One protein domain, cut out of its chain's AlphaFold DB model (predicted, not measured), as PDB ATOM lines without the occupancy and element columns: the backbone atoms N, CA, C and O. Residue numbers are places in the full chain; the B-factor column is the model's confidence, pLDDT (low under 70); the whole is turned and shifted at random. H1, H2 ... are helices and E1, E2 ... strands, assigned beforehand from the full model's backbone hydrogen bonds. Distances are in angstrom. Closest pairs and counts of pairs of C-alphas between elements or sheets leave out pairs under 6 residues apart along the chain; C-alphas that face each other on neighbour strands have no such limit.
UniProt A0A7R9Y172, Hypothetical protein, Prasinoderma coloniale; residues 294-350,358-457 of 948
ATOM      1  N   ASP A 294     -45.830  13.345 -16.881       57.16
ATOM      2  CA  ASP A 294     -45.011  13.430 -15.680       57.16
ATOM      3  C   ASP A 294     -45.134  12.085 -14.947       57.16
ATOM      4  O   ASP A 294     -46.223  11.603 -14.604       57.16
ATOM      5  N   VAL A 295     -43.981  11.442 -14.783       55.81
ATOM      6  CA  VAL A 295     -43.841  10.168 -14.084       55.81
ATOM      7  C   VAL A 295     -43.893  10.448 -12.602       55.81
ATOM      8  O   VAL A 295     -42.979  11.047 -12.035       55.81
ATOM      9  N   VAL A 296     -44.952   9.977 -11.963       58.09
ATOM     10  CA  VAL A 296     -45.051  10.012 -10.515       58.09
ATOM     11  C   VAL A 296     -44.725   8.615 -10.007       58.09
ATOM     12  O   VAL A 296     -45.545   7.695 -10.051       58.09
ATOM     13  N   VAL A 297     -43.478   8.432  -9.569       57.53
ATOM     14  CA  VAL A 297     -43.050   7.160  -8.988       57.53
ATOM     15  C   VAL A 297     -43.625   7.041  -7.586       57.53
ATOM     16  O   VAL A 297     -43.411   7.908  -6.738       57.53
ATOM     17  N   LEU A 298     -44.330   5.941  -7.339       53.09
ATOM     18  CA  LEU A 298     -44.693   5.466  -6.013       53.09
ATOM     19  C   LEU A 298     -43.671   4.407  -5.611       53.09
ATOM     20  O   LEU A 298     -43.897   3.214  -5.819       53.09
ATOM     21  N   PRO A 299     -42.518   4.793  -5.044       54.66
ATOM     22  CA  PRO A 299     -41.644   3.779  -4.508       54.66
ATOM     23  C   PRO A 299     -42.362   3.129  -3.320       54.66
ATOM     24  O   PRO A 299     -42.812   3.824  -2.407       54.66
ATOM     25  N   ALA A 300     -42.404   1.796  -3.250       48.91
ATOM     26  CA  ALA A 300     -42.792   1.122  -2.003       48.91
ATOM     27  C   ALA A 300     -41.844   1.468  -0.841       48.91
ATOM     28  O   ALA A 300     -42.156   1.270   0.329       48.91
ATOM     29  N   ALA A 301     -40.717   2.112  -1.130       48.31
ATOM     30  CA  ALA A 301     -39.880   2.768  -0.140       48.31
ATOM     31  C   ALA A 301     -40.493   3.978   0.558       48.31
ATOM     32  O   ALA A 301     -39.956   4.433   1.572       48.31
ATOM     33  N   LEU A 302     -41.663   4.460   0.125       54.12
ATOM     34  CA  LEU A 302     -42.504   5.274   0.999       54.12
ATOM     35  C   LEU A 302     -42.732   4.573   2.359       54.12
ATOM     36  O   LEU A 302     -42.955   5.264   3.355       54.12
ATOM     37  N   TYR A 303     -42.509   3.257   2.450       54.00
ATOM     38  CA  TYR A 303     -42.514   2.478   3.682       54.00
ATOM     39  C   TYR A 303     -41.136   2.076   4.259       54.00
ATOM     40  O   TYR A 303     -41.102   1.538   5.368       54.00
ATOM     41  N   SER A 304     -39.996   2.285   3.584       52.47
ATOM     42  CA  SER A 304     -38.713   1.695   4.031       52.47
ATOM     43  C   SER A 304     -38.114   2.362   5.279       52.47
ATOM     44  O   SER A 304     -37.377   1.726   6.027       52.47
ATOM     45  N   HIS A 305     -38.475   3.618   5.567       54.12
ATOM     46  CA  HIS A 305     -37.789   4.438   6.579       54.12
ATOM     47  C   HIS A 305     -38.444   4.482   7.968       54.12
ATOM     48  O   HIS A 305     -37.995   5.245   8.823       54.12
ATOM     49  N   THR A 306     -39.497   3.704   8.249       51.97
ATOM     50  CA  THR A 306     -40.170   3.801   9.559       51.97
ATOM     51  C   THR A 306     -40.271   2.476  10.301       51.97
ATOM     52  O   THR A 306     -40.868   1.505   9.837       51.97
ATOM     53  N   ARG A 307     -39.662   2.452  11.497       54.31
ATOM     54  CA  ARG A 307     -39.783   1.355  12.461       54.31
ATOM     55  C   ARG A 307     -41.217   1.277  12.974       54.31
ATOM     56  O   ARG A 307     -41.793   2.285  13.387       54.31
ATOM     57  N   LYS A 308     -41.756   0.059  13.030       51.84
ATOM     58  CA  LYS A 308     -43.004  -0.247  13.735       51.84
ATOM     59  C   LYS A 308     -42.911   0.205  15.195       51.84
ATOM     60  O   LYS A 308     -41.999  -0.194  15.915       51.84
ATOM     61  N   LYS A 309     -43.914   0.951  15.664       51.62
ATOM     62  CA  LYS A 309     -44.247   1.036  17.092       51.62
ATOM     63  C   LYS A 309     -45.507   0.189  17.294       51.62
ATOM     64  O   LYS A 309     -46.565   0.544  16.795       51.62
ATOM     65  N   ASN A 310     -45.383  -0.949  17.980       59.84
ATOM     66  CA  ASN A 310     -46.486  -1.877  18.300       59.84
ATOM     67  C   ASN A 310     -47.139  -2.599  17.101       59.84
ATOM     68  O   ASN A 310     -48.350  -2.800  17.080       59.84
ATOM     69  N   GLY A 311     -46.366  -2.991  16.085       60.81
ATOM     70  CA  GLY A 311     -46.885  -3.836  14.997       60.81
ATOM     71  C   GLY A 311     -47.777  -3.128  13.968       60.81
ATOM     72  O   GLY A 311     -48.100  -3.738  12.952       60.81
ATOM     73  N   LYS A 312     -48.122  -1.852  14.180       55.75
ATOM     74  CA  LYS A 312     -48.880  -1.018  13.241       55.75
ATOM     75  C   LYS A 312     -48.020   0.139  12.745       55.75
ATOM     76  O   LYS A 312     -47.266   0.741  13.512       55.75
ATOM     77  N   TYR A 313     -48.142   0.446  11.459       63.75
ATOM     78  CA  TYR A 313     -47.650   1.708  10.928       63.75
ATOM     79  C   TYR A 313     -48.512   2.847  11.463       63.75
ATOM     80  O   TYR A 313     -49.718   2.660  11.642       63.75
ATOM     81  N   PRO A 314     -47.930   4.027  11.716       63.25
ATOM     82  CA  PRO A 314     -48.741   5.218  11.816       63.25
ATOM     83  C   PRO A 314     -49.438   5.419  10.467       63.25
ATOM     84  O   PRO A 314     -48.822   5.863   9.505       63.25
ATOM     85  N   GLU A 315     -50.716   5.062  10.403       68.94
ATOM     86  CA  GLU A 315     -51.604   5.232   9.246       68.94
ATOM     87  C   GLU A 315     -51.502   6.648   8.650       68.94
ATOM     88  O   GLU A 315     -51.516   6.828   7.435       68.94
ATOM     89  N   TRP A 316     -51.260   7.650   9.503       72.50
ATOM     90  CA  TRP A 316     -51.034   9.038   9.101       72.50
ATOM     91  C   TRP A 316     -49.827   9.245   8.172       72.50
ATOM     92  O   TRP A 316     -49.856  10.161   7.355       72.50
ATOM     93  N   LEU A 317     -48.775   8.424   8.262       72.50
ATOM     94  CA  LEU A 317     -47.582   8.580   7.427       72.50
ATOM     95  C   LEU A 317     -47.827   8.088   6.001       72.50
ATOM     96  O   LEU A 317     -47.407   8.748   5.050       72.50
ATOM     97  N   LEU A 318     -48.509   6.948   5.862       74.69
ATOM     98  CA  LEU A 318     -48.924   6.447   4.556       74.69
ATOM     99  C   LEU A 318     -49.877   7.448   3.903       74.69
ATOM    100  O   LEU A 318     -49.604   7.909   2.798       74.69
ATOM    101  N   ARG A 319     -50.912   7.869   4.640       82.31
ATOM    102  CA  ARG A 319     -51.863   8.896   4.200       82.31
ATOM    103  C   ARG A 319     -51.171  10.180   3.761       82.31
ATOM    104  O   ARG A 319     -51.491  10.698   2.702       82.31
ATOM    105  N   GLY A 320     -50.202  10.673   4.536       83.56
ATOM    106  CA  GLY A 320     -49.463  11.894   4.206       83.56
ATOM    107  C   GLY A 320     -48.630  11.765   2.929       83.56
ATOM    108  O   GLY A 320     -48.650  12.657   2.086       83.56
ATOM    109  N   LYS A 321     -47.937  10.636   2.748       82.50
ATOM    110  CA  LYS A 321     -47.130  10.365   1.549       82.50
ATOM    111  C   LYS A 321     -47.987  10.154   0.299       82.50
ATOM    112  O   LYS A 321     -47.664  10.702  -0.751       82.50
ATOM    113  N   VAL A 322     -49.083   9.408   0.425       86.94
ATOM    114  CA  VAL A 322     -50.070   9.241  -0.649       86.94
ATOM    115  C   VAL A 322     -50.727  10.578  -0.981       86.94
ATOM    116  O   VAL A 322     -50.834  10.908  -2.154       86.94
ATOM    117  N   SER A 323     -51.076  11.399   0.012       87.75
ATOM    118  CA  SER A 323     -51.648  12.730  -0.231       87.75
ATOM    119  C   SER A 323     -50.690  13.629  -1.004       87.75
ATOM    120  O   SER A 323     -51.112  14.256  -1.969       87.75
ATOM    121  N   LEU A 324     -49.402  13.658  -0.637       86.19
ATOM    122  CA  LEU A 324     -48.396  14.429  -1.375       86.19
ATOM    123  C   LEU A 324     -48.299  13.970  -2.834       86.19
ATOM    124  O   LEU A 324     -48.211  14.785  -3.751       86.19
ATOM    125  N   LEU A 325     -48.324  12.658  -3.056       86.44
ATOM    126  CA  LEU A 325     -48.331  12.098  -4.397       86.44
ATOM    127  C   LEU A 325     -49.592  12.505  -5.171       86.44
ATOM    128  O   LEU A 325     -49.494  12.912  -6.325       86.44
ATOM    129  N   VAL A 326     -50.762  12.436  -4.541       90.50
ATOM    130  CA  VAL A 326     -52.031  12.859  -5.140       90.50
ATOM    131  C   VAL A 326     -51.999  14.356  -5.472       90.50
ATOM    132  O   VAL A 326     -52.466  14.726  -6.544       90.50
ATOM    133  N   ASP A 327     -51.373  15.204  -4.645       88.81
ATOM    134  CA  ASP A 327     -51.148  16.629  -4.949       88.81
ATOM    135  C   ASP A 327     -50.257  16.817  -6.192       88.81
ATOM    136  O   ASP A 327     -50.462  17.731  -6.995       88.81
ATOM    137  N   VAL A 328     -49.236  15.968  -6.363       86.56
ATOM    138  CA  VAL A 328     -48.394  15.968  -7.569       86.56
ATOM    139  C   VAL A 328     -49.211  15.539  -8.785       86.56
ATOM    140  O   VAL A 328     -49.254  16.291  -9.756       86.56
ATOM    141  N   VAL A 329     -49.904  14.399  -8.719       88.88
ATOM    142  CA  VAL A 329     -50.757  13.897  -9.812       88.88
ATOM    143  C   VAL A 329     -51.806  14.937 -10.201       88.88
ATOM    144  O   VAL A 329     -51.996  15.211 -11.381       88.88
ATOM    145  N   GLU A 330     -52.445  15.579  -9.225       89.69
ATOM    146  CA  GLU A 330     -53.428  16.632  -9.462       89.69
ATOM    147  C   GLU A 330     -52.838  17.822 -10.218       89.69
ATOM    148  O   GLU A 330     -53.457  18.308 -11.164       89.69
ATOM    149  N   ARG A 331     -51.641  18.286  -9.842       85.75
ATOM    150  CA  ARG A 331     -50.960  19.378 -10.552       85.75
ATOM    151  C   ARG A 331     -50.610  18.996 -11.986       85.75
ATOM    152  O   ARG A 331     -50.850  19.795 -12.888       85.75
ATOM    153  N   VAL A 332     -50.112  17.778 -12.198       84.75
ATOM    154  CA  VAL A 332     -49.812  17.246 -13.536       84.75
ATOM    155  C   VAL A 332     -51.078  17.233 -14.393       84.75
ATOM    156  O   VAL A 332     -51.113  17.861 -15.452       84.75
ATOM    157  N   VAL A 333     -52.155  16.618 -13.902       86.75
ATOM    158  CA  VAL A 333     -53.435  16.531 -14.622       86.75
ATOM    159  C   VAL A 333     -54.023  17.918 -14.896       86.75
ATOM    160  O   VAL A 333     -54.469  18.192 -16.009       86.75
ATOM    161  N   ARG A 334     -53.977  18.836 -13.920       84.88
ATOM    162  CA  ARG A 334     -54.462  20.220 -14.082       84.88
ATOM    163  C   ARG A 334     -53.645  21.041 -15.073       84.88
ATOM    164  O   ARG A 334     -54.191  21.969 -15.660       84.88
ATOM    165  N   SER A 335     -52.379  20.692 -15.292       80.44
ATOM    166  CA  SER A 335     -51.563  21.282 -16.361       80.44
ATOM    167  C   SER A 335     -51.912  20.748 -17.761       80.44
ATOM    168  O   SER A 335     -51.289  21.140 -18.742       80.44
ATOM    169  N   GLY A 336     -52.915  19.865 -17.867       82.69
ATOM    170  CA  GLY A 336     -53.356  19.243 -19.117       82.69
ATOM    171  C   GLY A 336     -52.439  18.119 -19.602       82.69
ATOM    172  O   GLY A 336     -52.486  17.750 -20.776       82.69
ATOM    173  N   LYS A 337     -51.610  17.574 -18.708       85.00
ATOM    174  CA  LYS A 337     -50.734  16.433 -18.977       85.00
ATOM    175  C   LYS A 337     -51.359  15.131 -18.488       85.00
ATOM    176  O   LYS A 337     -52.243  15.117 -17.634       85.00
ATOM    177  N   VAL A 338     -50.841  14.022 -19.004       86.31
ATOM    178  CA  VAL A 338     -51.079  12.690 -18.441       86.31
ATOM    179  C   VAL A 338     -50.139  12.489 -17.244       86.31
ATOM    180  O   VAL A 338     -48.990  12.907 -17.270       86.31
ATOM    181  N   ALA A 339     -50.606  11.855 -16.183       89.38
ATOM    182  CA  ALA A 339     -49.825  11.433 -15.034       89.38
ATOM    183  C   ALA A 339     -49.694   9.911 -15.079       89.38
ATOM    184  O   ALA A 339     -50.697   9.196 -15.055       89.38
ATOM    185  N   GLN A 340     -48.467   9.405 -15.135       87.62
ATOM    186  CA  GLN A 340     -48.218   7.969 -15.057       87.62
ATOM    187  C   GLN A 340     -47.722   7.635 -13.664       87.62
ATOM    188  O   GLN A 340     -46.681   8.109 -13.214       87.62
ATOM    189  N   VAL A 341     -48.501   6.815 -12.980       88.69
ATOM    190  CA  VAL A 341     -48.277   6.360 -11.624       88.69
ATOM    191  C   VAL A 341     -47.555   5.022 -11.686       88.69
ATOM    192  O   VAL A 341     -48.137   4.011 -12.081       88.69
ATOM    193  N   TYR A 342     -46.278   5.008 -11.317       84.38
ATOM    194  CA  TYR A 342     -45.478   3.784 -11.337       84.38
ATOM    195  C   TYR A 342     -45.650   3.044 -10.017       84.38
ATOM    196  O   TYR A 342     -45.223   3.535  -8.974       84.38
ATOM    197  N   LEU A 343     -46.210   1.839 -10.086       80.94
ATOM    198  CA  LEU A 343     -46.252   0.862  -8.995       80.94
ATOM    199  C   LEU A 343     -45.015  -0.054  -9.022       80.94
ATOM    200  O   LEU A 343     -44.993  -1.135  -8.447       80.94
ATOM    201  N   SER A 344     -43.958   0.342  -9.723       67.69
ATOM    202  CA  SER A 344     -42.775  -0.490  -9.883       67.69
ATOM    203  C   SER A 344     -41.750  -0.294  -8.782       67.69
ATOM    204  O   SER A 344     -41.563   0.803  -8.259       67.69
ATOM    205  N   HIS A 345     -40.997  -1.354  -8.529       61.38
ATOM    206  CA  HIS A 345     -39.754  -1.301  -7.781       61.38
ATOM    207  C   HIS A 345     -38.598  -1.193  -8.779       61.38
ATOM    208  O   HIS A 345     -38.655  -1.763  -9.861       61.38
ATOM    209  N   GLY A 346     -37.584  -0.392  -8.477       52.41
ATOM    210  CA  GLY A 346     -36.383  -0.349  -9.304       52.41
ATOM    211  C   GLY A 346     -35.393  -1.473  -8.956       52.41
ATOM    212  O   GLY A 346     -35.703  -2.392  -8.198       52.41
ATOM    213  N   ARG A 347     -34.212  -1.428  -9.570       50.88
ATOM    214  CA  ARG A 347     -33.216  -2.506  -9.554       50.88
ATOM    215  C   ARG A 347     -32.672  -2.721  -8.131       50.88
ATOM    216  O   ARG A 347     -32.272  -1.737  -7.507       50.88
ATOM    217  N   PRO A 348     -32.564  -3.967  -7.620       44.53
ATOM    218  CA  PRO A 348     -31.742  -4.235  -6.445       44.53
ATOM    219  C   PRO A 348     -30.343  -3.702  -6.750       44.53
ATOM    220  O   PRO A 348     -29.740  -4.098  -7.753       44.53
ATOM    221  N   SER A 349     -29.848  -2.745  -5.966       49.16
ATOM    222  CA  SER A 349     -28.544  -2.155  -6.243       49.16
ATOM    223  C   SER A 349     -27.499  -3.268  -6.272       49.16
ATOM    224  O   SER A 349     -27.362  -4.062  -5.341       49.16
ATOM    225  N   SER A 350     -26.791  -3.390  -7.394       42.41
ATOM    226  CA  SER A 350     -25.776  -4.418  -7.589       42.41
ATOM    227  C   SER A 350     -24.557  -4.099  -6.718       42.41
ATOM    228  O   SER A 350     -23.607  -3.483  -7.187       42.41
ATOM    229  N   ASP A 358     -32.807   2.288  -0.162       48.09
ATOM    230  CA  ASP A 358     -33.955   1.377  -0.123       48.09
ATOM    231  C   ASP A 358     -35.162   1.905  -0.922       48.09
ATOM    232  O   ASP A 358     -36.297   1.565  -0.593       48.09
ATOM    233  N   SER A 359     -34.976   2.774  -1.929       46.78
ATOM    234  CA  SER A 359     -36.072   3.433  -2.658       46.78
ATOM    235  C   SER A 359     -36.928   2.452  -3.480       46.78
ATOM    236  O   SER A 359     -37.956   2.824  -4.036       46.78
ATOM    237  N   GLN A 360     -36.519   1.187  -3.556       58.53
ATOM    238  CA  GLN A 360     -36.946   0.238  -4.581       58.53
ATOM    239  C   GLN A 360     -37.098  -1.196  -4.035       58.53
ATOM    240  O   GLN A 360     -37.176  -2.153  -4.797       58.53
ATOM    241  N   ALA A 361     -37.141  -1.356  -2.712       65.19
ATOM    242  CA  ALA A 361     -37.378  -2.626  -2.035       65.19
ATOM    243  C   ALA A 361     -38.789  -2.673  -1.446       65.19
ATOM    244  O   ALA A 361     -39.381  -1.626  -1.156       65.19
ATOM    245  N   MET A 362     -39.299  -3.889  -1.221       80.25
ATOM    246  CA  MET A 362     -40.440  -4.070  -0.328       80.25
ATOM    247  C   MET A 362     -40.177  -3.317   0.979       80.25
ATOM    248  O   MET A 362     -39.021  -3.213   1.410       80.25
ATOM    249  N   PRO A 363     -41.223  -2.777   1.623       80.44
ATOM    250  CA  PRO A 363     -41.074  -2.115   2.904       80.44
ATOM    251  C   PRO A 363     -40.185  -2.926   3.848       80.44
ATOM    252  O   PRO A 363     -40.401  -4.124   3.996       80.44
ATOM    253  N   ARG A 364     -39.219  -2.299   4.527       81.81
ATOM    254  CA  ARG A 364     -38.280  -3.023   5.403       81.81
ATOM    255  C   ARG A 364     -38.983  -3.933   6.416       81.81
ATOM    256  O   ARG A 364     -38.509  -5.009   6.734       81.81
ATOM    257  N   TRP A 365     -40.151  -3.535   6.909       83.38
ATOM    258  CA  TRP A 365     -40.921  -4.396   7.801       83.38
ATOM    259  C   TRP A 365     -41.491  -5.641   7.135       83.38
ATOM    260  O   TRP A 365     -41.737  -6.616   7.830       83.38
ATOM    261  N   ALA A 366     -41.804  -5.583   5.842       86.94
ATOM    262  CA  ALA A 366     -42.343  -6.711   5.104       86.94
ATOM    263  C   ALA A 366     -41.265  -7.789   5.003       86.94
ATOM    264  O   ALA A 366     -41.559  -8.944   5.280       86.94
ATOM    265  N   THR A 367     -40.014  -7.387   4.755       86.88
ATOM    266  CA  THR A 367     -38.850  -8.283   4.766       86.88
ATOM    267  C   THR A 367     -38.414  -8.687   6.181       86.88
ATOM    268  O   THR A 367     -37.879  -9.770   6.369       86.88
ATOM    269  N   GLU A 368     -38.682  -7.878   7.213       86.81
ATOM    270  CA  GLU A 368     -38.494  -8.291   8.617       86.81
ATOM    271  C   GLU A 368     -39.568  -9.292   9.091       86.81
ATOM    272  O   GLU A 368     -39.288 -10.116   9.958       86.81
ATOM    273  N   VAL A 369     -40.800  -9.203   8.570       89.81
ATOM    274  CA  VAL A 369     -41.909 -10.116   8.914       89.81
ATOM    275  C   VAL A 369     -41.848 -11.410   8.107       89.81
ATOM    276  O   VAL A 369     -42.130 -12.461   8.670       89.81
ATOM    277  N   ALA A 370     -41.495 -11.321   6.827       93.06
ATOM    278  CA  ALA A 370     -41.267 -12.450   5.935       93.06
ATOM    279  C   ALA A 370     -39.906 -12.279   5.254       93.06
ATOM    280  O   ALA A 370     -39.826 -11.672   4.181       93.06
ATOM    281  N   PRO A 371     -38.818 -12.749   5.880       91.62
ATOM    282  CA  PRO A 371     -37.495 -12.752   5.264       91.62
ATOM    283  C   PRO A 371     -37.460 -13.483   3.913       91.62
ATOM    284  O   PRO A 371     -36.715 -13.076   3.026       91.62
ATOM    285  N   GLU A 372     -38.315 -14.489   3.728       92.88
ATOM    286  CA  GLU A 372     -38.496 -15.239   2.482       92.88
ATOM    287  C   GLU A 372     -38.987 -14.367   1.314       92.88
ATOM    288  O   GLU A 372     -38.791 -14.703   0.146       92.88
ATOM    289  N   LEU A 373     -39.561 -13.193   1.607       88.75
ATOM    290  CA  LEU A 373     -40.044 -12.249   0.605       88.75
ATOM    291  C   LEU A 373     -38.944 -11.823  -0.372       88.75
ATOM    292  O   LEU A 373     -39.274 -11.435  -1.479       88.75
ATOM    293  N   VAL A 374     -37.663 -11.881   0.005       87.62
ATOM    294  CA  VAL A 374     -36.535 -11.512  -0.873       87.62
ATOM    295  C   VAL A 374     -35.792 -12.720  -1.453       87.62
ATOM    296  O   VAL A 374     -34.720 -12.553  -2.030       87.62
ATOM    297  N   GLU A 375     -36.322 -13.937  -1.313       84.06
ATOM    298  CA  GLU A 375     -35.671 -15.146  -1.843       84.06
ATOM    299  C   GLU A 375     -35.881 -15.311  -3.352       84.06
ATOM    300  O   GLU A 375     -34.984 -15.777  -4.057       84.06
ATOM    301  N   ARG A 376     -37.037 -14.882  -3.875       80.12
ATOM    302  CA  ARG A 376     -37.366 -14.941  -5.309       80.12
ATOM    303  C   ARG A 376     -37.415 -13.526  -5.867       80.12
ATOM    304  O   ARG A 376     -38.442 -12.864  -5.804       80.12
ATOM    305  N   THR A 377     -36.284 -13.049  -6.382       77.00
ATOM    306  CA  THR A 377     -36.165 -11.688  -6.926       77.00
ATOM    307  C   THR A 377     -35.895 -11.701  -8.425       77.00
ATOM    308  O   THR A 377     -35.162 -12.542  -8.941       77.00
ATOM    309  N   GLY A 378     -36.502 -10.745  -9.121       73.81
ATOM    310  CA  GLY A 378     -36.257 -10.416 -10.516       73.81
ATOM    311  C   GLY A 378     -35.462  -9.120 -10.683       73.81
ATOM    312  O   GLY A 378     -35.158  -8.412  -9.721       73.81
ATOM    313  N   HIS A 379     -35.142  -8.773 -11.934       72.50
ATOM    314  CA  HIS A 379     -34.252  -7.646 -12.250       72.50
ATOM    315  C   HIS A 379     -34.731  -6.295 -11.685       72.50
ATOM    316  O   HIS A 379     -33.932  -5.547 -11.127       72.50
ATOM    317  N   PHE A 380     -36.033  -6.019 -11.785       76.19
ATOM    318  CA  PHE A 380     -36.707  -4.824 -11.255       76.19
ATOM    319  C   PHE A 380     -37.834  -5.190 -10.278       76.19
ATOM    320  O   PHE A 380     -38.836  -4.497 -10.124       76.19
ATOM    321  N   CYS A 381     -37.710  -6.338  -9.622       80.81
ATOM    322  CA  CYS A 381     -38.663  -6.749  -8.609       80.81
ATOM    323  C   CYS A 381     -37.916  -7.533  -7.540       80.81
ATOM    324  O   CYS A 381     -37.635  -8.718  -7.664       80.81
ATOM    325  N   SER A 382     -37.535  -6.816  -6.493       83.75
ATOM    326  CA  SER A 382     -36.702  -7.296  -5.392       83.75
ATOM    327  C   SER A 382     -37.477  -8.123  -4.358       83.75
ATOM    328  O   SER A 382     -37.063  -8.193  -3.202       83.75
ATOM    329  N   TYR A 383     -38.605  -8.723  -4.746       86.81
ATOM    330  CA  TYR A 383     -39.445  -9.518  -3.862       86.81
ATOM    331  C   TYR A 383     -40.225 -10.609  -4.603       86.81
ATOM    332  O   TYR A 383     -40.497 -10.489  -5.796       86.81
ATOM    333  N   ASP A 384     -40.640 -11.633  -3.863       90.19
ATOM    334  CA  ASP A 384     -41.497 -12.703  -4.348       90.19
ATOM    335  C   ASP A 384     -42.924 -12.179  -4.550       90.19
ATOM    336  O   ASP A 384     -43.664 -11.926  -3.596       90.19
ATOM    337  N   ILE A 385     -43.310 -12.015  -5.814       89.94
ATOM    338  CA  ILE A 385     -44.644 -11.551  -6.210       89.94
ATOM    339  C   ILE A 385     -45.762 -12.518  -5.811       89.94
ATOM    340  O   ILE A 385     -46.906 -12.092  -5.725       89.94
ATOM    341  N   THR A 386     -45.448 -13.791  -5.546       92.06
ATOM    342  CA  THR A 386     -46.430 -14.793  -5.095       92.06
ATOM    343  C   THR A 386     -46.648 -14.761  -3.587       92.06
ATOM    344  O   THR A 386     -47.589 -15.364  -3.066       92.06
ATOM    345  N   HIS A 387     -45.790 -14.043  -2.861       93.81
ATOM    346  CA  HIS A 387     -45.836 -14.026  -1.416       93.81
ATOM    347  C   HIS A 387     -47.055 -13.223  -0.917       93.81
ATOM    348  O   HIS A 387     -47.221 -12.057  -1.297       93.81
ATOM    349  N   PRO A 388     -47.882 -13.748   0.010       94.06
ATOM    350  CA  PRO A 388     -49.088 -13.058   0.482       94.06
ATOM    351  C   PRO A 388     -48.832 -11.658   1.060       94.06
ATOM    352  O   PRO A 388     -49.677 -10.769   0.958       94.06
ATOM    353  N   ILE A 389     -47.654 -11.431   1.657       91.94
ATOM    354  CA  ILE A 389     -47.272 -10.097   2.148       91.94
ATOM    355  C   ILE A 389     -47.055  -9.106   0.998       91.94
ATOM    356  O   ILE A 389     -47.423  -7.946   1.166       91.94
ATOM    357  N   ALA A 390     -46.536  -9.530  -0.161       90.56
ATOM    358  CA  ALA A 390     -46.401  -8.654  -1.325       90.56
ATOM    359  C   ALA A 390     -47.775  -8.151  -1.793       90.56
ATOM    360  O   ALA A 390     -47.993  -6.942  -1.894       90.56
ATOM    361  N   HIS A 391     -48.724  -9.074  -1.980       91.62
ATOM    362  CA  HIS A 391     -50.114  -8.757  -2.325       91.62
ATOM    363  C   HIS A 391     -50.762  -7.826  -1.298       91.62
ATOM    364  O   HIS A 391     -51.397  -6.834  -1.659       91.62
ATOM    365  N   ARG A 392     -50.563  -8.105  -0.004       90.31
ATOM    366  CA  ARG A 392     -51.097  -7.274   1.077       90.31
ATOM    367  C   ARG A 392     -50.537  -5.853   1.045       90.31
ATOM    368  O   ARG A 392     -51.315  -4.911   1.155       90.31
ATOM    369  N   VAL A 393     -49.217  -5.695   0.916       88.62
ATOM    370  CA  VAL A 393     -48.567  -4.374   0.853       88.62
ATOM    371  C   VAL A 393     -49.174  -3.552  -0.278       88.62
ATOM    372  O   VAL A 393     -49.593  -2.420  -0.052       88.62
ATOM    373  N   TRP A 394     -49.284  -4.130  -1.474       89.31
ATOM    374  CA  TRP A 394     -49.847  -3.423  -2.618       89.31
ATOM    375  C   TRP A 394     -51.336  -3.137  -2.497       89.31
ATOM    376  O   TRP A 394     -51.770  -2.045  -2.858       89.31
ATOM    377  N   SER A 395     -52.105  -4.064  -1.931       90.06
ATOM    378  CA  SER A 395     -53.523  -3.840  -1.639       90.06
ATOM    379  C   SER A 395     -53.710  -2.650  -0.693       90.06
ATOM    380  O   SER A 395     -54.547  -1.789  -0.952       90.06
ATOM    381  N   GLU A 396     -52.896  -2.551   0.365       89.19
ATOM    382  CA  GLU A 396     -52.923  -1.424   1.310       89.19
ATOM    383  C   GLU A 396     -52.500  -0.098   0.642       89.19
ATOM    384  O   GLU A 396     -53.120   0.934   0.902       89.19
ATOM    385  N   VAL A 397     -51.497  -0.108  -0.251       87.94
ATOM    386  CA  VAL A 397     -51.112   1.078  -1.050       87.94
ATOM    387  C   VAL A 397     -52.271   1.551  -1.918       87.94
ATOM    388  O   VAL A 397     -52.620   2.732  -1.899       87.94
ATOM    389  N   LEU A 398     -52.852   0.640  -2.699       90.81
ATOM    390  CA  LEU A 398     -53.895   0.965  -3.665       90.81
ATOM    391  C   LEU A 398     -55.177   1.429  -2.971       90.81
ATOM    392  O   LEU A 398     -55.778   2.403  -3.424       90.81
ATOM    393  N   ALA A 399     -55.546   0.800  -1.852       91.81
ATOM    394  CA  ALA A 399     -56.705   1.177  -1.045       91.81
ATOM    395  C   ALA A 399     -56.604   2.595  -0.464       91.81
ATOM    396  O   ALA A 399     -57.628   3.227  -0.229       91.81
ATOM    397  N   GLU A 400     -55.395   3.118  -0.255       92.12
ATOM    398  CA  GLU A 400     -55.199   4.511   0.158       92.12
ATOM    399  C   GLU A 400     -55.119   5.454  -1.054       92.12
ATOM    400  O   GLU A 400     -55.718   6.528  -1.073       92.12
ATOM    401  N   LEU A 401     -54.398   5.046  -2.097       90.94
ATOM    402  CA  LEU A 401     -54.121   5.864  -3.274       90.94
ATOM    403  C   LEU A 401     -55.342   6.112  -4.160       90.94
ATOM    404  O   LEU A 401     -55.631   7.257  -4.514       90.94
ATOM    405  N   VAL A 402     -56.034   5.047  -4.564       93.25
ATOM    406  CA  VAL A 402     -57.088   5.121  -5.583       93.25
ATOM    407  C   VAL A 402     -58.283   5.950  -5.094       93.25
ATOM    408  O   VAL A 402     -58.711   6.833  -5.842       93.25
ATOM    409  N   PRO A 403     -58.782   5.803  -3.846       93.94
ATOM    410  CA  PRO A 403     -59.854   6.662  -3.339       93.94
ATOM    411  C   PRO A 403     -59.460   8.139  -3.237       93.94
ATOM    412  O   PRO A 403     -60.275   9.010  -3.544       93.94
ATOM    413  N   GLN A 404     -58.214   8.451  -2.862       94.25
ATOM    414  CA  GLN A 404     -57.745   9.839  -2.841       94.25
ATOM    415  C   GLN A 404     -57.696  10.447  -4.252       94.25
ATOM    416  O   GLN A 404     -58.165  11.569  -4.440       94.25
ATOM    417  N   LEU A 405     -57.225   9.703  -5.258       91.88
ATOM    418  CA  LEU A 405     -57.292  10.137  -6.661       91.88
ATOM    419  C   LEU A 405     -58.748  10.324  -7.128       91.88
ATOM    420  O   LEU A 405     -59.073  11.327  -7.766       91.88
ATOM    421  N   GLY A 406     -59.630   9.379  -6.789       90.06
ATOM    422  CA  GLY A 406     -61.052   9.414  -7.143       90.06
ATOM    423  C   GLY A 406     -61.790  10.600  -6.520       90.06
ATOM    424  O   GLY A 406     -62.461  11.341  -7.229       90.06
ATOM    425  N   SER A 407     -61.598  10.847  -5.221       92.50
ATOM    426  CA  SER A 407     -62.240  11.955  -4.491       92.50
ATOM    427  C   SER A 407     -61.866  13.351  -5.005       92.50
ATOM    428  O   SER A 407     -62.612  14.304  -4.784       92.50
ATOM    429  N   ARG A 408     -60.740  13.477  -5.720       91.56
ATOM    430  CA  ARG A 408     -60.316  14.719  -6.388       91.56
ATOM    431  C   ARG A 408     -60.738  14.800  -7.861       91.56
ATOM    432  O   ARG A 408     -60.304  15.705  -8.568       91.56
ATOM    433  N   GLY A 409     -61.544  13.850  -8.340       89.62
ATOM    434  CA  GLY A 409     -61.985  13.770  -9.736       89.62
ATOM    435  C   GLY A 409     -60.867  13.405 -10.720       89.62
ATOM    436  O   GLY A 409     -61.053  13.486 -11.933       89.62
ATOM    437  N   LEU A 410     -59.693  12.981 -10.236       88.88
ATOM    438  CA  LEU A 410     -58.541  12.710 -11.101       88.88
ATOM    439  C   LEU A 410     -58.734  11.438 -11.922       88.88
ATOM    440  O   LEU A 410     -58.243  11.364 -13.040       88.88
ATOM    441  N   LEU A 411     -59.500  10.467 -11.421       86.31
ATOM    442  CA  LEU A 411     -59.858   9.266 -12.186       86.31
ATOM    443  C   LEU A 411     -60.979   9.530 -13.207       86.31
ATOM    444  O   LEU A 411     -61.069   8.846 -14.224       86.31
ATOM    445  N   GLU A 412     -61.803  10.561 -12.988       80.38
ATOM    446  CA  GLU A 412     -62.872  10.961 -13.915       80.38
ATOM    447  C   GLU A 412     -62.340  11.655 -15.170       80.38
ATOM    448  O   GLU A 412     -63.019  11.666 -16.197       80.38
ATOM    449  N   SER A 413     -61.095  12.144 -15.130       72.25
ATOM    450  CA  SER A 413     -60.370  12.755 -16.256       72.25
ATOM    451  C   SER A 413     -60.111  11.814 -17.453       72.25
ATOM    452  O   SER A 413     -59.339  12.141 -18.350       72.25
ATOM    453  N   ARG A 414     -60.762  10.639 -17.480       64.94
ATOM    454  CA  ARG A 414     -60.775   9.622 -18.543       64.94
ATOM    455  C   ARG A 414     -59.404   9.365 -19.161       64.94
ATOM    456  O   ARG A 414     -59.308   9.293 -20.372       64.94
ATOM    457  N   GLY A 415     -58.358   9.182 -18.363       64.44
ATOM    458  CA  GLY A 415     -57.042   8.754 -18.856       64.44
ATOM    459  C   GLY A 415     -55.895   9.690 -18.505       64.44
ATOM    460  O   GLY A 415     -54.749   9.290 -18.667       64.44
ATOM    461  N   ALA A 416     -56.152  10.874 -17.944       79.31
ATOM    462  CA  ALA A 416     -55.059  11.706 -17.451       79.31
ATOM    463  C   ALA A 416     -54.304  11.064 -16.269       79.31
ATOM    464  O   ALA A 416     -53.264  11.573 -15.893       79.31
ATOM    465  N   VAL A 417     -54.773   9.943 -15.707       85.12
ATOM    466  CA  VAL A 417     -54.001   9.102 -14.782       85.12
ATOM    467  C   VAL A 417     -53.895   7.689 -15.342       85.12
ATOM    468  O   VAL A 417     -54.915   7.070 -15.651       85.12
ATOM    469  N   VAL A 418     -52.673   7.169 -15.431       89.44
ATOM    470  CA  VAL A 418     -52.392   5.794 -15.847       89.44
ATOM    471  C   VAL A 418     -51.525   5.083 -14.825       89.44
ATOM    472  O   VAL A 418     -50.572   5.664 -14.323       89.44
ATOM    473  N   PHE A 419     -51.806   3.812 -14.557       91.25
ATOM    474  CA  PHE A 419     -50.989   2.978 -13.688       91.25
ATOM    475  C   PHE A 419     -50.024   2.113 -14.501       91.25
ATOM    476  O   PHE A 419     -50.449   1.224 -15.241       91.25
ATOM    477  N   GLN A 420     -48.721   2.331 -14.317       90.06
ATOM    478  CA  GLN A 420     -47.704   1.364 -14.715       90.06
ATOM    479  C   GLN A 420     -47.465   0.397 -13.555       90.06
ATOM    480  O   GLN A 420     -46.789   0.734 -12.585       90.06
ATOM    481  N   LEU A 421     -48.012  -0.810 -13.659       89.50
ATOM    482  CA  LEU A 421     -48.025  -1.807 -12.590       89.50
ATOM    483  C   LEU A 421     -46.622  -2.311 -12.223       89.50
ATOM    484  O   LEU A 421     -46.371  -2.654 -11.075       89.50
ATOM    485  N   MET A 422     -45.697  -2.348 -13.187       86.31
ATOM    486  CA  MET A 422     -44.326  -2.820 -12.976       86.31
ATOM    487  C   MET A 422     -43.385  -2.260 -14.044       86.31
ATOM    488  O   MET A 422     -43.799  -2.006 -15.177       86.31
ATOM    489  N   ASN A 423     -42.126  -2.039 -13.666       84.94
ATOM    490  CA  ASN A 423     -41.048  -1.606 -14.546       84.94
ATOM    491  C   ASN A 423     -40.289  -2.855 -14.942       84.94
ATOM    492  O   ASN A 423     -39.698  -3.476 -14.068       84.94
ATOM    493  N   GLU A 424     -40.329  -3.214 -16.219       84.31
ATOM    494  CA  GLU A 424     -39.478  -4.255 -16.788       84.31
ATOM    495  C   GLU A 424     -39.499  -5.568 -15.975       84.31
ATOM    496  O   GLU A 424     -38.461  -6.015 -15.467       84.31
ATOM    497  N   PRO A 425     -40.689  -6.183 -15.803       82.38
ATOM    498  CA  PRO A 425     -40.806  -7.446 -15.099       82.38
ATOM    499  C   PRO A 425     -39.922  -8.484 -15.793       82.38
ATOM    500  O   PRO A 425     -39.908  -8.560 -17.015       82.38
ATOM    501  N   ALA A 426     -39.156  -9.264 -15.037       77.50
ATOM    502  CA  ALA A 426     -38.321 -10.331 -15.584       77.50
ATOM    503  C   ALA A 426     -38.008 -11.357 -14.495       77.50
ATOM    504  O   ALA A 426     -37.944 -10.986 -13.320       77.50
ATOM    505  N   LEU A 427     -37.718 -12.596 -14.908       67.12
ATOM    506  CA  LEU A 427     -37.264 -13.702 -14.047       67.12
ATOM    507  C   LEU A 427     -38.345 -14.249 -13.095       67.12
ATOM    508  O   LEU A 427     -38.036 -14.744 -12.013       67.12
ATOM    509  N   PHE A 428     -39.610 -14.189 -13.512       70.75
ATOM    510  CA  PHE A 428     -40.733 -14.806 -12.801       70.75
ATOM    511  C   PHE A 428     -41.316 -15.960 -13.606       70.75
ATOM    512  O   PHE A 428     -41.162 -16.028 -14.825       70.75
ATOM    513  N   ASN A 429     -42.042 -16.851 -12.930       83.25
ATOM    514  CA  ASN A 429     -42.949 -17.738 -13.638       83.25
ATOM    515  C   ASN A 429     -44.027 -16.882 -14.330       83.25
ATOM    516  O   ASN A 429     -44.638 -16.012 -13.705       83.25
ATOM    517  N   ALA A 430     -44.258 -17.135 -15.619       82.88
ATOM    518  CA  ALA A 430     -45.224 -16.408 -16.433       82.88
ATOM    519  C   ALA A 430     -46.628 -16.357 -15.811       82.88
ATOM    520  O   ALA A 430     -47.280 -15.312 -15.820       82.88
ATOM    521  N   GLN A 431     -47.095 -17.480 -15.261       86.81
ATOM    522  CA  GLN A 431     -48.422 -17.594 -14.663       86.81
ATOM    523  C   GLN A 431     -48.523 -16.765 -13.384       86.81
ATOM    524  O   GLN A 431     -49.495 -16.026 -13.228       86.81
ATOM    525  N   ASP A 432     -47.503 -16.829 -12.527       88.75
ATOM    526  CA  ASP A 432     -47.425 -16.044 -11.292       88.75
ATOM    527  C   ASP A 432     -47.434 -14.544 -11.598       88.75
ATOM    528  O   ASP A 432     -48.214 -13.784 -11.021       88.75
ATOM    529  N   LEU A 433     -46.628 -14.116 -12.576       86.75
ATOM    530  CA  LEU A 433     -46.596 -12.726 -13.016       86.75
ATOM    531  C   LEU A 433     -47.947 -12.272 -13.568       86.75
ATOM    532  O   LEU A 433     -48.440 -11.203 -13.214       86.75
ATOM    533  N   LEU A 434     -48.563 -13.080 -14.429       87.88
ATOM    534  CA  LEU A 434     -49.862 -12.771 -15.012       87.88
ATOM    535  C   LEU A 434     -50.963 -12.697 -13.944       87.88
ATOM    536  O   LEU A 434     -51.813 -11.805 -14.007       87.88
ATOM    537  N   ALA A 435     -50.954 -13.609 -12.970       91.12
ATOM    538  CA  ALA A 435     -51.882 -13.608 -11.844       91.12
ATOM    539  C   ALA A 435     -51.704 -12.349 -10.985       91.12
ATOM    540  O   ALA A 435     -52.682 -11.651 -10.718       91.12
ATOM    541  N   PHE A 436     -50.460 -12.006 -10.647       90.38
ATOM    542  CA  PHE A 436     -50.127 -10.808  -9.883       90.38
ATOM    543  C   PHE A 436     -50.564  -9.520 -10.602       90.38
ATOM    544  O   PHE A 436     -51.227  -8.669 -10.012       90.38
ATOM    545  N   MET A 437     -50.293  -9.394 -11.907       89.25
ATOM    546  CA  MET A 437     -50.731  -8.237 -12.705       89.25
ATOM    547  C   MET A 437     -52.254  -8.107 -12.772       89.25
ATOM    548  O   MET A 437     -52.788  -6.997 -12.693       89.25
ATOM    549  N   ARG A 438     -52.966  -9.234 -12.910       91.00
ATOM    550  CA  ARG A 438     -54.435  -9.255 -12.895       91.00
ATOM    551  C   ARG A 438     -54.986  -8.816 -11.546       91.00
ATOM    552  O   ARG A 438     -55.950  -8.056 -11.535       91.00
ATOM    553  N   ASP A 439     -54.374  -9.252 -10.450       92.31
ATOM    554  CA  ASP A 439     -54.778  -8.880  -9.093       92.31
ATOM    555  C   ASP A 439     -54.588  -7.376  -8.830       92.31
ATOM    556  O   ASP A 439     -55.527  -6.690  -8.415       92.31
ATOM    557  N   LEU A 440     -53.423  -6.821  -9.189       90.31
ATOM    558  CA  LEU A 440     -53.163  -5.380  -9.080       90.31
ATOM    559  C   LEU A 440     -54.144  -4.554  -9.923       90.31
ATOM    560  O   LEU A 440     -54.751  -3.606  -9.420       90.31
ATOM    561  N   ARG A 441     -54.344  -4.932 -11.193       93.38
ATOM    562  CA  ARG A 441     -55.310  -4.264 -12.078       93.38
ATOM    563  C   ARG A 441     -56.730  -4.351 -11.525       93.38
ATOM    564  O   ARG A 441     -57.430  -3.342 -11.488       93.38
ATOM    565  N   SER A 442     -57.151  -5.539 -11.090       93.75
ATOM    566  CA  SER A 442     -58.478  -5.751 -10.509       93.75
ATOM    567  C   SER A 442     -58.677  -4.881  -9.272       93.75
ATOM    568  O   SER A 442     -59.734  -4.279  -9.126       93.75
ATOM    569  N   SER A 443     -57.660  -4.758  -8.418       92.94
ATOM    570  CA  SER A 443     -57.703  -3.894  -7.236       92.94
ATOM    571  C   SER A 443     -57.902  -2.425  -7.616       92.94
ATOM    572  O   SER A 443     -58.801  -1.774  -7.083       92.94
ATOM    573  N   VAL A 444     -57.136  -1.913  -8.589       90.75
ATOM    574  CA  VAL A 444     -57.306  -0.542  -9.102       90.75
ATOM    575  C   VAL A 444     -58.715  -0.328  -9.664       90.75
ATOM    576  O   VAL A 444     -59.362   0.671  -9.348       90.75
ATOM    577  N   HIS A 445     -59.210  -1.259 -10.486       93.44
ATOM    578  CA  HIS A 445     -60.523  -1.151 -11.132       93.44
ATOM    579  C   HIS A 445     -61.678  -1.225 -10.130       93.44
ATOM    580  O   HIS A 445     -62.606  -0.425 -10.230       93.44
ATOM    581  N   THR A 446     -61.616  -2.138  -9.157       95.38
ATOM    582  CA  THR A 446     -62.627  -2.265  -8.097       95.38
ATOM    583  C   THR A 446     -62.696  -0.991  -7.263       95.38
ATOM    584  O   THR A 446     -63.772  -0.412  -7.140       95.38
ATOM    585  N   LEU A 447     -61.552  -0.496  -6.776       92.50
ATOM    586  CA  LEU A 447     -61.494   0.724  -5.963       92.50
ATOM    587  C   LEU A 447     -61.972   1.962  -6.741       92.50
ATOM    588  O   LEU A 447     -62.670   2.808  -6.189       92.50
ATOM    589  N   ALA A 448     -61.647   2.069  -8.034       90.25
ATOM    590  CA  ALA A 448     -62.179   3.136  -8.883       90.25
ATOM    591  C   ALA A 448     -63.707   3.020  -9.054       90.25
ATOM    592  O   ALA A 448     -64.420   4.020  -8.953       90.25
ATOM    593  N   GLY A 449     -64.215   1.800  -9.257       93.19
ATOM    594  CA  GLY A 449     -65.644   1.521  -9.398       93.19
ATOM    595  C   GLY A 449     -66.456   1.816  -8.134       93.19
ATOM    596  O   GLY A 449     -67.552   2.366  -8.236       93.19
ATOM    597  N   GLU A 450     -65.911   1.533  -6.949       94.38
ATOM    598  CA  GLU A 450     -66.513   1.888  -5.651       94.38
ATOM    599  C   GLU A 450     -66.689   3.405  -5.482       94.38
ATOM    600  O   GLU A 450     -67.640   3.855  -4.844       94.38
ATOM    601  N   MET A 451     -65.818   4.193  -6.116       91.31
ATOM    602  CA  MET A 451     -65.900   5.656  -6.160       91.31
ATOM    603  C   MET A 451     -66.824   6.181  -7.273       91.31
ATOM    604  O   MET A 451     -66.979   7.391  -7.414       91.31
ATOM    605  N   GLY A 452     -67.416   5.302  -8.091       90.88
ATOM    606  CA  GLY A 452     -68.186   5.684  -9.279       90.88
ATOM    607  C   GLY A 452     -67.332   6.233 -10.430       90.88
ATOM    608  O   GLY A 452     -67.882   6.745 -11.406       90.88
ATOM    609  N   ALA A 453     -66.004   6.121 -10.340       88.31
ATOM    610  CA  ALA A 453     -65.081   6.574 -11.371       88.31
ATOM    611  C   ALA A 453     -64.916   5.509 -12.473       88.31
ATOM    612  O   ALA A 453     -65.022   4.306 -12.209       88.31
ATOM    613  N   PRO A 454     -64.638   5.909 -13.730       86.81
ATOM    614  CA  PRO A 454     -64.260   4.949 -14.757       86.81
ATOM    615  C   PRO A 454     -62.929   4.270 -14.379       86.81
ATOM    616  O   PRO A 454     -62.061   4.918 -13.790       86.81
ATOM    617  N   PRO A 455     -62.734   2.985 -14.733       86.12
ATOM    618  CA  PRO A 455     -61.483   2.297 -14.448       86.12
ATOM    619  C   PRO A 455     -60.329   2.994 -15.186       86.12
ATOM    620  O   PRO A 455     -60.412   3.152 -16.412       86.12
ATOM    621  N   PRO A 456     -59.269   3.431 -14.481       86.62
ATOM    622  CA  PRO A 456     -58.115   4.030 -15.130       86.62
ATOM    623  C   PRO A 456     -57.337   2.956 -15.909       86.62
ATOM    624  O   PRO A 456     -57.333   1.784 -15.510       86.62
ATOM    625  N   PRO A 457     -56.651   3.328 -17.003       82.31
ATOM    626  CA  PRO A 457     -55.801   2.395 -17.729       82.31
ATOM    627  C   PRO A 457     -54.706   1.829 -16.817       82.31
ATOM    628  O   PRO A 457     -54.087   2.565 -16.045       82.31
TER     629      PRO A 457
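AT A GLANCE: This is residues 294 to 350 and 358 to 457 of the 948 residues of the protein "Hypothetical protein" of Prasinoderma coloniale (UniProt A0A7R9Y172). A small sheet of three strands has the helices H2 and H6 over one face, making two layers, and the long helix H5 runs between H2 and H6 and packs on both. The short helices H3 and H4 sit by the end of H5 near residue 389. The printed part has 157 residues with six named helices and three named strands, in the order E1 H1 H2 E2 H3 H4 H5 E3 H6; the sheet runs E1 E2 E3, parallel throughout, and the class is mostly helix. The whole is compact and rounded, with a radius of gyration of the C-alphas of 15.3 A and spans of 41 by 38 by 29 A.

IN THESE COORDINATES: Find C-alpha 294 at (-45.011, 13.430, -15.680), where strand E1, residues 294 to 297, begins. Its sheet also holds E2, residues 339 to 342, and E3, residues 417 to 423, 16.8 A long. Look next for H2, residues 315 to 334, 27.9 A long, and for H5, residues 388 to 407, 28.7 A. H6, residues 430 to 450, runs 30.1 A to C-alpha 450 at (-66.513, 1.888, -5.651). The short helices are H1, residues 300 to 303, H3, residues 364 to 369, and H4, residues 371 to 374.

HOW THE PARTS SIT: Start at the inner strand E2: N 296 and O 340, 2.8 A apart, are within hydrogen-bond range towards E1, and N 341 and O 418, 2.7 A, towards E3. E1, H1 H2 and E2 form a strand-helix-strand unit, two parallel neighbour strands with helices between, and its crossover is right-handed. H2 is on the sheet at a height over the sheet of 10.6 A. H6 is on it too, its closest C-alphas to E3 being those of Met 437 and Leu 421, 7.0 A. From the hub H5, which is not on the sheet, H6 touches at Val 402 and Leu 447, C-alphas 6.2 A apart, at a shallow tilt of 31 degrees, the same way. With residues 400 to 405 alone H5 touches H2, the closest C-alphas being those of Leu 401 and Val 322, 5.9 A, at a steep tilt of 51 degrees. H3 only just touches H5, with 3 pairs of C-alphas within 8 A, the closest Ala 366 and Ile 389, 6.7 A. H3 and H4 touch only at the corner, and only just, at Thr 367 and Leu 373, C-alphas 5.9 A apart. H1 only just touches H2, the closest C-alphas being those of Leu 302 and Lys 321, 6.9 A. H2 and H6 are apart. Every O i to N i+4 pair is within hydrogen-bond range in H2, H3 and H6, 14 of 16 in H5, and H1 and H4 are too short for one.

THE WHOLE: The C-alphas farthest apart are those of Ser 350 and Gly 452, 43.6 A. Residues 351 to 357 are not printed, and C-alphas 350 and 358 across this cut are 12.5 A apart. The links H1 to H2 and H4 to H5 are long. The mean pLDDT of the printed part is 79.9; look for values under 70 at residues 294 to 315, 344 to 350, 358 to 361, 414 to 415 and 427.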